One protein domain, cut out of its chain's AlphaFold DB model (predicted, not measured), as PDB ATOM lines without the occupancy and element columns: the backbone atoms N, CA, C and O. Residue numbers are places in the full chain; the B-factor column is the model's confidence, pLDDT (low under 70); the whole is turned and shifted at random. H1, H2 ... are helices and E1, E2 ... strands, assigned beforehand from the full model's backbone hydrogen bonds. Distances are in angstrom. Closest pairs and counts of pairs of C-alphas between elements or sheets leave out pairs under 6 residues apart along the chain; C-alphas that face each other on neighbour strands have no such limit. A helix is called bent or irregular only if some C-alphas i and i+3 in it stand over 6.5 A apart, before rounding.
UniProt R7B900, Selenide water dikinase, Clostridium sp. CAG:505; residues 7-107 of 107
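AT A GLANCE: This is residues 7 to 107 of the 107 residues of the protein "Selenide water dikinase" of Clostridium sp. CAG:505 (UniProt R7B900). A small, twisted sheet of four short strands stands between two unequal groups of helices: on the side of its E2 edge H2 and H3 only graze the sheet, with H1 packed on H3 and off the sheet, and H4 stands alone beyond its E3 edge. A long unnamed stretch, residues 59 to 72, bridges from H3 to H4, and H4 is packed on no other helix. The printed part has 101 residues with four named helices and four named strands, in the order E1, H1, H2, E2, H3, H4, E3, E4; the sheet is mixed, in the order E2, E4, E1, E3. The class is mixed, helices and strands, and the whole is compact, with a radius of gyration of the C-alphas of 14.7 A and spans of 38 by 35 by 23 A.

IN THESE COORDINATES: In the sheet, E2 is residues 45 to 47, E4 residues 104 to 106, E1 residues 7 to 10 and E3 residues 94 to 98, the longest strand at 13.5 A. E1 begins at C-alpha 7, (-1.830, 33.200, 38.113). Of the helices, H1 is residues 21 to 26, H2 residues 32 to 44 with 19.6 A, H3 residues 52 to 58 and H4 residues 73 to 85 with 18.8 A. H4 begins at C-alpha 73, (4.812, 47.287, 34.820), and E4 ends at C-alpha 106, (7.313, 28.397, 34.416). H2 is irregular: C-alphas 40 and 43 are 7.8 A apart.

HOW THE PARTS SIT: E1 and E3 are antiparallel neighbours at 158 degrees, with N 9 and O 95 2.9 A apart, within hydrogen-bond range. E4 and E1 are parallel at 18 degrees, with N 10 and O 105 at 2.8 A. E2 and E4 are parallel at 19 degrees, with N 46 and O 104 at 2.8 A. E1, H1 and H2, and E2 form a split strand-helix-strand unit, two strands running the same way with E4 between them in the sheet, and its crossover is right-handed. H2 only grazes the sheet with residues 38 to 44, and H3 only grazes it with residues 54 to 58. H1 and H3 touch, closest at the C-alphas of Ala 25 and Ala 53, 4.8 A apart, at a steep tilt of 44 degrees, opposite ways. H2, with residues 34 to 38 alone, and H3 only just touch, with 3 pairs of C-alphas within 8 A, closest at Ala 34 and Glu 56, 7.2 A, and about perpendicular at 88 degrees. H4 touches no helix and is not on the sheet. Every O i to N i+4 pair is within hydrogen-bond range in H1, H3 and H4; in H2 it is 7 of 9.

THE WHOLE: The two C-alphas farthest apart are those of Gly 27 and Glu 74, 40.0 A. The printed part has no cut. The link from H3 to H4, 14 residues, is long. The mean pLDDT of the printed part is 94.9, and residues 100 to 102 are under 70.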
ATOM      1  N   SER A   7      -2.898  34.159  38.410       94.50
ATOM      2  CA  SER A   7      -1.830  33.200  38.113       94.50
ATOM      3  C   SER A   7      -0.515  33.986  37.934       94.50
ATOM      4  O   SER A   7      -0.521  35.221  37.965       94.50
ATOM      5  N   ALA A   8       0.613  33.295  37.806       94.81
ATOM      6  CA  ALA A   8       1.906  33.897  37.505       94.81
ATOM      7  C   ALA A   8       2.588  33.127  36.373       94.81
ATOM      8  O   ALA A   8       2.560  31.898  36.367       94.81
ATOM      9  N   GLU A   9       3.207  33.865  35.458       96.31
ATOM     10  CA  GLU A   9       4.125  33.350  34.445       96.31
ATOM     11  C   GLU A   9       5.540  33.756  34.856       96.31
ATOM     12  O   GLU A   9       5.819  34.950  35.011       96.31
ATOM     13  N   ILE A  10       6.409  32.775  35.064       97.12
ATOM     14  CA  ILE A  10       7.800  32.950  35.477       97.12
ATOM     15  C   ILE A  10       8.700  32.598  34.296       97.12
ATOM     16  O   ILE A  10       8.544  31.534  33.710       97.12
ATOM     17  N   ASP A  11       9.628  33.486  33.953       97.38
ATOM     18  CA  ASP A  11      10.645  33.265  32.921       97.38
ATOM     19  C   ASP A  11      11.854  32.594  33.580       97.38
ATOM     20  O   ASP A  11      12.602  33.239  34.322       97.38
ATOM     21  N   SER A  12      12.024  31.293  33.343       96.19
ATOM     22  CA  SER A  12      13.073  30.485  33.971       96.19
ATOM     23  C   SER A  12      14.485  30.970  33.637       96.19
ATOM     24  O   SER A  12      15.383  30.869  34.474       96.19
ATOM     25  N   ILE A  13      14.682  31.566  32.458       94.81
ATOM     26  CA  ILE A  13      15.980  32.066  31.987       94.81
ATOM     27  C   ILE A  13      16.375  33.341  32.742       94.81
ATOM     28  O   ILE A  13      17.560  33.632  32.913       94.81
ATOM     29  N   ARG A  14      15.392  34.110  33.221       95.69
ATOM     30  CA  ARG A  14      15.622  35.356  33.966       95.69
ATOM     31  C   ARG A  14      15.810  35.162  35.463       95.69
ATOM     32  O   ARG A  14      16.076  36.147  36.152       95.69
ATOM     33  N   ILE A  15      15.671  33.942  35.980       94.69
ATOM     34  CA  ILE A  15      15.844  33.667  37.408       94.69
ATOM     35  C   ILE A  15      17.330  33.789  37.773       94.69
ATOM     36  O   ILE A  15      18.149  32.985  37.308       94.69
ATOM     37  N   PRO A  16      17.708  34.772  38.613       93.31
ATOM     38  CA  PRO A  16      19.080  34.882  39.070       93.31
ATOM     39  C   PRO A  16      19.406  33.692  39.969       93.31
ATOM     40  O   PRO A  16      18.642  33.345  40.870       93.31
ATOM     41  N   HIS A  17      20.557  33.083  39.731       94.12
ATOM     42  CA  HIS A  17      21.039  31.947  40.498       94.12
ATOM     43  C   HIS A  17      22.555  32.009  40.654       94.12
ATOM     44  O   HIS A  17      23.251  32.705  39.912       94.12
ATOM     45  N   ILE A  18      23.063  31.277  41.642       94.69
ATOM     46  CA  ILE A  18      24.499  31.054  41.793       94.69
ATOM     47  C   ILE A  18      24.933  30.146  40.631       94.69
ATOM     48  O   ILE A  18      24.339  29.081  40.492       94.69
ATOM     49  N   PRO A  19      25.925  30.514  39.800       92.31
ATOM     50  CA  PRO A  19      26.231  29.790  38.561       92.31
ATOM     51  C   PRO A  19      26.396  28.271  38.721       92.31
ATOM     52  O   PRO A  19      25.925  27.490  37.898       92.31
ATOM     53  N   GLU A  20      27.025  27.832  39.808       97.00
ATOM     54  CA  GLU A  20      27.306  26.427  40.086       97.00
ATOM     55  C   GLU A  20      26.075  25.641  40.571       97.00
ATOM     56  O   GLU A  20      26.098  24.408  40.574       97.00
ATOM     57  N   SER A  21      24.989  26.315  40.970       97.12
ATOM     58  CA  SER A  21      23.816  25.659  41.561       97.12
ATOM     59  C   SER A  21      23.133  24.697  40.594       97.12
ATOM     60  O   SER A  21      22.657  23.648  41.022       97.12
ATOM     61  N   LEU A  22      23.120  25.010  39.294       97.06
ATOM     62  CA  LEU A  22      22.519  24.140  38.280       97.06
ATOM     63  C   LEU A  22      23.289  22.825  38.135       97.06
ATOM     64  O   LEU A  22      22.679  21.762  38.136       97.06
ATOM     65  N   ALA A  23      24.622  22.883  38.104       97.81
ATOM     66  CA  ALA A  23      25.454  21.685  38.026       97.81
ATOM     67  C   ALA A  23      25.275  20.786  39.263       97.81
ATOM     68  O   ALA A  23      25.257  19.560  39.149       97.81
ATOM     69  N   TYR A  24      25.106  21.384  40.447       98.12
ATOM     70  CA  TYR A  24      24.798  20.631  41.662       98.12
ATOM     71  C   TYR A  24      23.400  20.010  41.628       98.12
ATOM     72  O   TYR A  24      23.248  18.843  41.992       98.12
ATOM     73  N   ALA A  25      22.391  20.742  41.157       97.62
ATOM     74  CA  ALA A  25      21.042  20.209  41.010       97.62
ATOM     75  C   ALA A  25      20.993  19.048  39.997       97.62
ATOM     76  O   ALA A  25      20.435  17.998  40.312       97.62
ATOM     77  N   ASP A  26      21.670  19.173  38.848       97.12
ATOM     78  CA  ASP A  26      21.817  18.096  37.853       97.12
ATOM     79  C   ASP A  26      22.558  16.872  38.418       97.12
ATOM     80  O   ASP A  26      22.274  15.731  38.054       97.12
ATOM     81  N   GLY A  27      23.491  17.094  39.347       97.69
ATOM     82  CA  GLY A  27      24.172  16.043  40.104       97.69
ATOM     83  C   GLY A  27      23.350  15.443  41.253       97.69
ATOM     84  O   GLY A  27      23.895  14.657  42.024       97.69
ATOM     85  N   PHE A  28      22.070  15.805  41.391       97.00
ATOM     86  CA  PHE A  28      21.170  15.393  42.478       97.00
ATOM     87  C   PHE A  28      21.624  15.817  43.884       97.00
ATOM     88  O   PHE A  28      21.201  15.232  44.887       97.00
ATOM     89  N   PHE A  29      22.441  16.867  43.997       97.81
ATOM     90  CA  PHE A  29      22.811  17.469  45.279       97.81
ATOM     91  C   PHE A  29      21.681  18.370  45.795       97.81
ATOM     92  O   PHE A  29      21.809  19.588  45.880       97.81
ATOM     93  N   LEU A  30      20.549  17.749  46.129       97.19
ATOM     94  CA  LEU A  30      19.321  18.422  46.541       97.19
ATOM     95  C   LEU A  30      19.128  18.329  48.054       97.19
ATOM     96  O   LEU A  30      19.386  17.298  48.680       97.19
ATOM     97  N   THR A  31      18.617  19.399  48.660       97.38
ATOM     98  CA  THR A  31      18.300  19.376  50.090       97.38
ATOM     99  C   THR A  31      16.990  18.628  50.350       97.38
ATOM    100  O   THR A  31      16.037  18.677  49.570       97.38
ATOM    101  N   ALA A  32      16.875  17.985  51.516       98.06
ATOM    102  CA  ALA A  32      15.608  17.375  51.934       98.06
ATOM    103  C   ALA A  32      14.471  18.411  52.056       98.06
ATOM    104  O   ALA A  32      13.294  18.073  51.942       98.06
ATOM    105  N   ALA A  33      14.814  19.673  52.320       98.06
ATOM    106  CA  ALA A  33      13.863  20.773  52.362       98.06
ATOM    107  C   ALA A  33      13.360  21.161  50.962       98.06
ATOM    108  O   ALA A  33      12.157  21.368  50.825       98.06
ATOM    109  N   ALA A  34      14.220  21.155  49.937       97.81
ATOM    110  CA  ALA A  34      13.802  21.365  48.550       97.81
ATOM    111  C   ALA A  34      12.748  20.333  48.122       97.81
ATOM    112  O   ALA A  34      11.676  20.691  47.643       97.81
ATOM    113  N   GLN A  35      12.973  19.053  48.435       97.88
ATOM    114  CA  GLN A  35      11.998  17.997  48.138       97.88
ATOM    115  C   GLN A  35      10.680  18.157  48.912       97.88
ATOM    116  O   GLN A  35       9.603  17.885  48.381       97.88
ATOM    117  N   ARG A  36      10.723  18.649  50.158       98.44
ATOM    118  CA  ARG A  36       9.496  18.986  50.900       98.44
ATOM    119  C   ARG A  36       8.735  20.143  50.253       98.44
ATOM    120  O   ARG A  36       7.514  20.059  50.173       98.44
ATOM    121  N   ASN A  37       9.429  21.176  49.775       98.06
ATOM    122  CA  ASN A  37       8.805  22.279  49.041       98.06
ATOM    123  C   ASN A  37       8.156  21.770  47.749       98.06
ATOM    124  O   ASN A  37       6.973  22.026  47.524       98.06
ATOM    125  N   ARG A  38       8.884  20.966  46.963       97.25
ATOM    126  CA  ARG A  38       8.383  20.330  45.737       97.25
ATOM    127  C   ARG A  38       7.105  19.532  45.989       97.25
ATOM    128  O   ARG A  38       6.113  19.734  45.303       97.25
ATOM    129  N   ASN A  39       7.086  18.691  47.021       97.56
ATOM    130  CA  ASN A  39       5.901  17.902  47.371       97.56
ATOM    131  C   ASN A  39       4.738  18.754  47.903       97.56
ATOM    132  O   ASN A  39       3.586  18.346  47.798       97.56
ATOM    133  N   HIS A  40       5.018  19.911  48.506       96.50
ATOM    134  CA  HIS A  40       3.989  20.771  49.083       96.50
ATOM    135  C   HIS A  40       3.255  21.614  48.033       96.50
ATOM    136  O   HIS A  40       2.044  21.799  48.143       96.50
ATOM    137  N   VAL A  41       3.977  22.144  47.041       93.94
ATOM    138  CA  VAL A  41       3.426  23.101  46.063       93.94
ATOM    139  C   VAL A  41       3.537  22.652  44.608       93.94
ATOM    140  O   VAL A  41       3.023  23.350  43.742       93.94
ATOM    141  N   GLY A  42       4.160  21.507  44.318       95.00
ATOM    142  CA  GLY A  42       4.406  21.034  42.952       95.00
ATOM    143  C   GLY A  42       3.145  20.917  42.094       95.00
ATOM    144  O   GLY A  42       3.168  21.317  40.938       95.00
ATOM    145  N   ASP A  43       2.014  20.497  42.672       94.19
ATOM    146  CA  ASP A  43       0.723  20.411  41.963       94.19
ATOM    147  C   ASP A  43       0.170  21.783  41.520       94.19
ATOM    148  O   ASP A  43      -0.736  21.867  40.685       94.19
ATOM    149  N   LEU A  44       0.705  22.871  42.081       93.25
ATOM    150  CA  LEU A  44       0.370  24.250  41.725       93.25
ATOM    151  C   LEU A  44       1.335  24.843  40.693       93.25
ATOM    152  O   LEU A  44       1.150  26.001  40.324       93.25
ATOM    153  N   VAL A  45       2.343  24.098  40.236       95.50
ATOM    154  CA  VAL A  45       3.354  24.573  39.286       95.50
ATOM    155  C   VAL A  45       3.285  23.754  38.001       95.50
ATOM    156  O   VAL A  45       3.088  22.542  38.019       95.50
ATOM    157  N   GLU A  46       3.416  24.422  36.862       96.12
ATOM    158  CA  GLU A  46       3.530  23.793  35.552       96.12
ATOM    159  C   GLU A  46       4.820  24.251  34.884       96.12
ATOM    160  O   GLU A  46       5.000  25.443  34.645       96.12
ATOM    161  N   PHE A  47       5.715  23.305  34.608       96.94
ATOM    162  CA  PHE A  47       6.980  23.555  33.924       96.94
ATOM    163  C   PHE A  47       6.826  23.274  32.428       96.94
ATOM    164  O   PHE A  47       6.420  22.181  32.029       96.94
ATOM    165  N   CYS A  48       7.149  24.256  31.590       96.12
ATOM    166  CA  CYS A  48       6.980  24.182  30.143       96.12
ATOM    167  C   CYS A  48       8.340  24.158  29.436       96.12
ATOM    168  O   CYS A  48       8.821  25.181  28.971       96.12
ATOM    169  N   GLY A  49       8.955  22.977  29.325       95.62
ATOM    170  CA  GLY A  49      10.256  22.836  28.649       95.62
ATOM    171  C   GLY A  49      11.445  23.343  29.472       95.62
ATOM    172  O   GLY A  49      12.502  23.631  28.915       95.62
ATOM    173  N   VAL A  50      11.272  23.433  30.791       97.56
ATOM    174  CA  VAL A  50      12.297  23.873  31.741       97.56
ATOM    175  C   VAL A  50      13.231  22.698  32.078       97.56
ATOM    176  O   VAL A  50      12.751  21.583  32.281       97.56
ATOM    177  N   PRO A  51      14.563  22.889  32.128       96.56
ATOM    178  CA  PRO A  51      15.491  21.830  32.521       96.56
ATOM    179  C   PRO A  51      15.297  21.382  33.974       96.56
ATOM    180  O   PRO A  51      15.052  22.211  34.849       96.56
ATOM    181  N   PHE A  52      15.533  20.096  34.248       96.75
ATOM    182  CA  PHE A  52      15.411  19.497  35.583       96.75
ATOM    183  C   PHE A  52      16.129  20.296  36.682       96.75
ATOM    184  O   PHE A  52      15.512  20.627  37.692       96.75
ATOM    185  N   ALA A  53      17.400  20.669  36.481       97.38
ATOM    186  CA  ALA A  53      18.132  21.473  37.459       97.38
ATOM    187  C   ALA A  53      17.441  22.798  37.800       97.38
ATOM    188  O   ALA A  53      17.479  23.224  38.951       97.38
ATOM    189  N   VAL A  54      16.805  23.446  36.821       97.19
ATOM    190  CA  VAL A  54      16.089  24.708  37.038       97.19
ATOM    191  C   VAL A  54      14.776  24.459  37.780       97.19
ATOM    192  O   VAL A  54      14.450  25.223  38.687       97.19
ATOM    193  N   GLU A  55      14.053  23.378  37.461       97.62
ATOM    194  CA  GLU A  55      12.863  22.979  38.225       97.62
ATOM    195  C   GLU A  55      13.202  22.769  39.705       97.62
ATOM    196  O   GLU A  55      12.557  23.344  40.581       97.62
ATOM    197  N   GLU A  56      14.240  21.982  39.992       97.69
ATOM    198  CA  GLU A  56      14.636  21.670  41.367       97.69
ATOM    199  C   GLU A  56      15.181  22.895  42.103       97.69
ATOM    200  O   GLU A  56      14.883  23.088  43.286       97.69
ATOM    201  N   LEU A  57      15.912  23.768  41.405       97.38
ATOM    202  CA  LEU A  57      16.407  25.016  41.975       97.38
ATOM    203  C   LEU A  57      15.265  25.928  42.445       97.38
ATOM    204  O   LEU A  57      15.381  26.564  43.489       97.38
ATOM    205  N   LEU A  58      14.142  25.970  41.722       97.50
ATOM    206  CA  LEU A  58      12.982  26.792  42.092       97.50
ATOM    207  C   LEU A  58      12.285  26.321  43.379       97.50
ATOM    208  O   LEU A  58      11.538  27.091  43.987       97.50
ATOM    209  N   PHE A  59      12.548  25.092  43.827       97.94
ATOM    210  CA  PHE A  59      12.081  24.584  45.118       97.94
ATOM    211  C   PHE A  59      13.133  24.697  46.231       97.94
ATOM    212  O   PHE A  59      12.808  24.429  47.394       97.94
ATOM    213  N   ASP A  60      14.368  25.104  45.925       98.00
ATOM    214  CA  ASP A  60      15.461  25.155  46.892       98.00
ATOM    215  C   ASP A  60      15.247  26.255  47.954       98.00
ATOM    216  O   ASP A  60      15.007  27.423  47.624       98.00
ATOM    217  N   PRO A  61      15.303  25.924  49.259       97.06
ATOM    218  CA  PRO A  61      15.107  26.904  50.319       97.06
ATOM    219  C   PRO A  61      16.225  27.953  50.366       97.06
ATOM    220  O   PRO A  61      17.386  27.650  50.625       97.06
ATOM    221  N   GLN A  62      15.843  29.224  50.262       96.25
ATOM    222  CA  GLN A  62      16.779  30.345  50.343       96.25
ATOM    223  C   GLN A  62      16.943  30.834  51.790       96.25
ATOM    224  O   GLN A  62      16.053  31.479  52.351       96.25
ATOM    225  N   THR A  63      18.095  30.557  52.407       95.44
ATOM    226  CA  THR A  63      18.444  31.134  53.719       95.44
ATOM    227  C   THR A  63      18.900  32.577  53.527       95.44
ATOM    228  O   THR A  63      19.879  32.816  52.831       95.44
ATOM    229  N   SER A  64      18.215  33.538  54.155       95.25
ATOM    230  CA  SER A  64      18.459  34.978  53.942       95.25
ATOM    231  C   SER A  64      18.367  35.387  52.465       95.25
ATOM    232  O   SER A  64      19.195  36.147  51.968       95.25
ATOM    233  N   GLY A  65      17.369  34.842  51.760       94.31
ATOM    234  CA  GLY A  65      17.112  35.163  50.360       94.31
ATOM    235  C   GLY A  65      16.757  36.634  50.116       94.31
ATOM    236  O   GLY A  65      16.598  37.433  51.040       94.31
ATOM    237  N   GLY A  66      16.618  36.980  48.836       94.31
ATOM    238  CA  GLY A  66      16.233  38.322  48.406       94.31
ATOM    239  C   GLY A  66      14.758  38.658  48.649       94.31
ATOM    240  O   GLY A  66      13.983  37.882  49.210       94.31
ATOM    241  N   LEU A  67      14.361  39.838  48.173       95.19
ATOM    242  CA  LEU A  67      12.970  40.284  48.174       95.19
ATOM    243  C   LEU A  67      12.281  39.884  46.862       95.19
ATOM    244  O   LEU A  67      12.844  40.067  45.785       95.19
ATOM    245  N   LEU A  68      11.039  39.401  46.953       95.56
ATOM    246  CA  LEU A  68      10.149  39.183  45.810       95.56
ATOM    247  C   LEU A  68       8.978  40.167  45.898       95.56
ATOM    248  O   LEU A  68       8.255  40.179  46.894       95.56
ATOM    249  N   VAL A  69       8.786  40.984  44.861       94.69
ATOM    250  CA  VAL A  69       7.784  42.061  44.839       94.69
ATOM    251  C   VAL A  69       6.963  41.994  43.552       94.69
ATOM    252  O   VAL A  69       7.491  41.692  42.486       94.69
ATOM    253  N   SER A  70       5.666  42.293  43.653       95.06
ATOM    254  CA  SER A  70       4.772  42.508  42.510       95.06
ATOM    255  C   SER A  70       4.339  43.970  42.484       95.06
ATOM    256  O   SER A  70       3.881  44.484  43.504       95.06
ATOM    257  N   MET A  71       4.433  44.616  41.325       95.62
ATOM    258  CA  MET A  71       4.028  46.009  41.108       95.62
ATOM    259  C   MET A  71       3.579  46.220  39.649       95.62
ATOM    260  O   MET A  71       3.797  45.321  38.828       95.62
ATOM    261  N   PRO A  72       2.919  47.347  39.316       96.44
ATOM    262  CA  PRO A  72       2.624  47.722  37.934       96.44
ATOM    263  C   PRO A  72       3.874  47.705  37.051       96.44
ATOM    264  O   PRO A  72       4.993  47.898  37.528       96.44
ATOM    265  N   LYS A  73       3.690  47.451  35.753       94.50
ATOM    266  CA  LYS A  73       4.812  47.287  34.820       94.50
ATOM    267  C   LYS A  73       5.660  48.558  34.742       94.50
ATOM    268  O   LYS A  73       6.882  48.478  34.703       94.50
ATOM    269  N   GLU A  74       4.994  49.704  34.723       93.88
ATOM    270  CA  GLU A  74       5.610  51.020  34.601       93.88
ATOM    271  C   GLU A  74       6.500  51.308  35.820       93.88
ATOM    272  O   GLU A  74       7.650  51.721  35.673       93.88
ATOM    273  N   ASP A  75       6.003  50.974  37.013       96.94
ATOM    274  CA  ASP A  75       6.742  51.117  38.270       96.94
ATOM    275  C   ASP A  75       7.916  50.127  38.354       96.94
ATOM    276  O   ASP A  75       8.983  50.469  38.861       96.94
ATOM    277  N   ALA A  76       7.754  48.906  37.828       95.94
ATOM    278  CA  ALA A  76       8.800  47.881  37.837       95.94
ATOM    279  C   ALA A  76      10.024  48.288  37.010       95.94
ATOM    280  O   ALA A  76      11.158  48.066  37.436       95.94
ATOM    281  N   GLU A  77       9.809  48.889  35.837       93.81
ATOM    282  CA  GLU A  77      10.893  49.377  34.979       93.81
ATOM    283  C   GLU A  77      11.655  50.531  35.648       93.81
ATOM    284  O   GLU A  77      12.890  50.545  35.630       93.81
ATOM    285  N   GLN A  78      10.945  51.451  36.309       95.50
ATOM    286  CA  GLN A  78      11.569  52.526  37.081       95.50
ATOM    287  C   GLN A  78      12.368  51.980  38.276       95.50
ATOM    288  O   GLN A  78      13.543  52.316  38.442       95.50
ATOM    289  N   ALA A  79      11.761  51.102  39.080       95.94
ATOM    290  CA  ALA A  79      12.397  50.514  40.256       95.94
ATOM    291  C   ALA A  79      13.662  49.723  39.891       95.94
ATOM    292  O   ALA A  79      14.655  49.774  40.616       95.94
ATOM    293  N   LEU A  80      13.661  49.024  38.748       94.94
ATOM    294  CA  LEU A  80      14.839  48.319  38.244       94.94
ATOM    295  C   LEU A  80      16.021  49.284  38.046       94.94
ATOM    296  O   LEU A  80      17.132  48.985  38.479       94.94
ATOM    297  N   GLY A  81      15.776  50.451  37.443       95.00
ATOM    298  CA  GLY A  81      16.796  51.483  37.240       95.00
ATOM    299  C   GLY A  81      17.320  52.077  38.549       95.00
ATOM    300  O   GLY A  81      18.529  52.230  38.715       95.00
ATOM    301  N   GLU A  82      16.428  52.366  39.498       96.88
ATOM    302  CA  GLU A  82      16.801  52.906  40.812       96.88
ATOM    303  C   GLU A  82      17.642  51.910  41.624       96.88
ATOM    304  O   GLU A  82      18.682  52.274  42.171       96.88
ATOM    305  N   ILE A  83      17.247  50.634  41.658       96.25
ATOM    306  CA  ILE A  83      17.989  49.589  42.375       96.25
ATOM    307  C   ILE A  83      19.344  49.320  41.702       96.25
ATOM    308  O   ILE A  83      20.356  49.176  42.393       96.25
ATOM    309  N   ALA A  84      19.395  49.324  40.366       94.69
ATOM    310  CA  ALA A  84      20.650  49.199  39.628       94.69
ATOM    311  C   ALA A  84      21.611  50.364  39.922       94.69
ATOM    312  O   ALA A  84      22.811  50.141  40.083       94.69
ATOM    313  N   ALA A  85      21.103  51.595  40.068       97.12
ATOM    314  CA  ALA A  85      21.907  52.759  40.452       97.12
ATOM    315  C   ALA A  85      22.491  52.652  41.875       97.12
ATOM    316  O   ALA A  85      23.527  53.252  42.158       97.12
ATOM    317  N   LEU A  86      21.872  51.855  42.753       96.94
ATOM    318  CA  LEU A  86      22.410  51.510  44.076       96.94
ATOM    319  C   LEU A  86      23.458  50.383  44.027       96.94
ATOM    320  O   LEU A  86      24.029  50.041  45.061       96.94
ATOM    321  N   GLY A  87      23.712  49.790  42.855       95.62
ATOM    322  CA  GLY A  87      24.629  48.660  42.690       95.62
ATOM    323  C   GLY A  87      24.100  47.347  43.272       95.62
ATOM    324  O   GLY A  87      24.882  46.436  43.537       95.62
ATOM    325  N   LEU A  88      22.787  47.249  43.499       93.50
ATOM    326  CA  LEU A  88      22.148  46.059  44.051       93.50
ATOM    327  C   LEU A  88      21.597  45.170  42.926       93.50
ATOM    328  O   LEU A  88      21.079  45.686  41.932       93.50
ATOM    329  N   PRO A  89      21.663  43.835  43.067       90.69
ATOM    330  CA  PRO A  89      21.100  42.930  42.079       90.69
ATOM    331  C   PRO A  89      19.569  42.980  42.125       90.69
ATOM    332  O   PRO A  89      18.955  42.807  43.178       90.69
ATOM    333  N   CYS A  90      18.946  43.167  40.967       93.69
ATOM    334  CA  CYS A  90      17.507  43.035  40.793       93.69
ATOM    335  C   CYS A  90      17.180  42.552  39.381       93.69
ATOM    336  O   CYS A  90      17.974  42.690  38.450       93.69
ATOM    337  N   GLY A  91      15.998  41.966  39.225       94.38
ATOM    338  CA  GLY A  91      15.542  41.463  37.941       94.38
ATOM    339  C   GLY A  91      14.035  41.269  37.923       94.38
ATOM    340  O   GLY A  91      13.423  40.937  38.937       94.38
ATOM    341  N   ILE A  92      13.445  41.468  36.747       96.75
ATOM    342  CA  ILE A  92      12.054  41.099  36.483       96.75
ATOM    343  C   ILE A  92      12.055  39.645  36.016       96.75
ATOM    344  O   ILE A  92      12.503  39.347  34.908       96.75
ATOM    345  N   VAL A  93      11.547  38.757  36.869       97.06
ATOM    346  CA  VAL A  93      11.566  37.298  36.660       97.06
ATOM    347  C   VAL A  93      10.259  36.739  36.099       97.06
ATOM    348  O   VAL A  93      10.125  35.537  35.901       97.06
ATOM    349  N   GLY A  94       9.259  37.586  35.873       96.88
ATOM    350  CA  GLY A  94       7.951  37.135  35.429       96.88
ATOM    351  C   GLY A  94       6.889  38.213  35.547       96.88
ATOM    352  O   GLY A  94       7.186  39.395  35.735       96.88
ATOM    353  N   LYS A  95       5.632  37.793  35.442       96.50
ATOM    354  CA  LYS A  95       4.460  38.667  35.536       96.50
ATOM    355  C   LYS A  95       3.289  37.938  36.183       96.50
ATOM    356  O   LYS A  95       3.119  36.729  36.040       96.50
ATOM    357  N   VAL A  96       2.446  38.705  36.865       95.62
ATOM    358  CA  VAL A  96       1.154  38.232  37.365       95.62
ATOM    359  C   VAL A  96       0.114  38.422  36.268       95.62
ATOM    360  O   VAL A  96       0.035  39.487  35.656       95.62
ATOM    361  N   VAL A  97      -0.698  37.398  36.026       94.06
ATOM    362  CA  VAL A  97      -1.727  37.399  34.981       94.06
ATOM    363  C   VAL A  97      -3.094  37.050  35.558       94.06
ATOM    364  O   VAL A  97      -3.215  36.470  36.644       94.06
ATOM    365  N   LYS A  98      -4.156  37.420  34.836       91.81
ATOM    366  CA  LYS A  98      -5.498  36.912  35.140       91.81
ATOM    367  C   LYS A  98      -5.532  35.407  34.905       91.81
ATOM    368  O   LYS A  98      -4.844  34.881  34.040       91.81
ATOM    369  N   LYS A  99      -6.344  34.723  35.700       79.31
ATOM    370  CA  LYS A  99      -6.456  33.268  35.665       79.31
ATOM    371  C   LYS A  99      -6.974  32.737  34.329       79.31
ATOM    372  O   LYS A  99      -8.096  33.064  33.956       79.31
ATOM    373  N   GLU A 100      -6.235  31.798  33.746       66.75
ATOM    374  CA  GLU A 100      -6.805  30.725  32.916       66.75
ATOM    375  C   GLU A 100      -6.828  29.389  33.694       66.75
ATOM    376  O   GLU A 100      -7.799  28.640  33.608       66.75
ATOM    377  N   THR A 101      -5.839  29.144  34.575       65.81
ATOM    378  CA  THR A 101      -5.765  27.992  35.506       65.81
ATOM    379  C   THR A 101      -5.272  28.401  36.915       65.81
ATOM    380  O   THR A 101      -4.811  29.519  37.129       65.81
ATOM    381  N   GLN A 102      -5.386  27.525  37.932       69.69
ATOM    382  CA  GLN A 102      -4.868  27.762  39.305       69.69
ATOM    383  C   GLN A 102      -3.342  27.670  39.452       69.69
ATOM    384  O   GLN A 102      -2.859  27.777  40.577       69.69
ATOM    385  N   LYS A 103      -2.598  27.497  38.360       86.06
ATOM    386  CA  LYS A 103      -1.175  27.177  38.418       86.06
ATOM    387  C   LYS A 103      -0.275  28.396  38.245       86.06
ATOM    388  O   LYS A 103      -0.686  29.400  37.668       86.06
ATOM    389  N   ILE A 104       0.947  28.285  38.747       94.75
ATOM    390  CA  ILE A 104       2.106  29.090  38.364       94.75
ATOM    391  C   ILE A 104       2.734  28.389  37.159       94.75
ATOM    392  O   ILE A 104       3.042  27.203  37.246       94.75
ATOM    393  N   VAL A 105       2.896  29.096  36.048       96.12
ATOM    394  CA  VAL A 105       3.516  28.560  34.834       96.12
ATOM    395  C   VAL A 105       4.959  29.034  34.778       96.12
ATOM    396  O   VAL A 105       5.220  30.226  34.922       96.12
ATOM    397  N   VAL A 106       5.889  28.110  34.581       97.50
ATOM    398  CA  VAL A 106       7.313  28.397  34.416       97.50
ATOM    399  C   VAL A 106       7.687  28.092  32.970       97.50
ATOM    400  O   VAL A 106       7.527  26.957  32.515       97.50
ATOM    401  N   LEU A 107       8.127  29.133  32.265       95.19
ATOM    402  CA  LEU A 107       8.443  29.161  30.837       95.19
ATOM    403  C   LEU A 107       9.950  29.125  30.592       95.19
ATOM    404  O   LEU A 107      10.702  29.647  31.450       95.19
TER     405      LEU A 107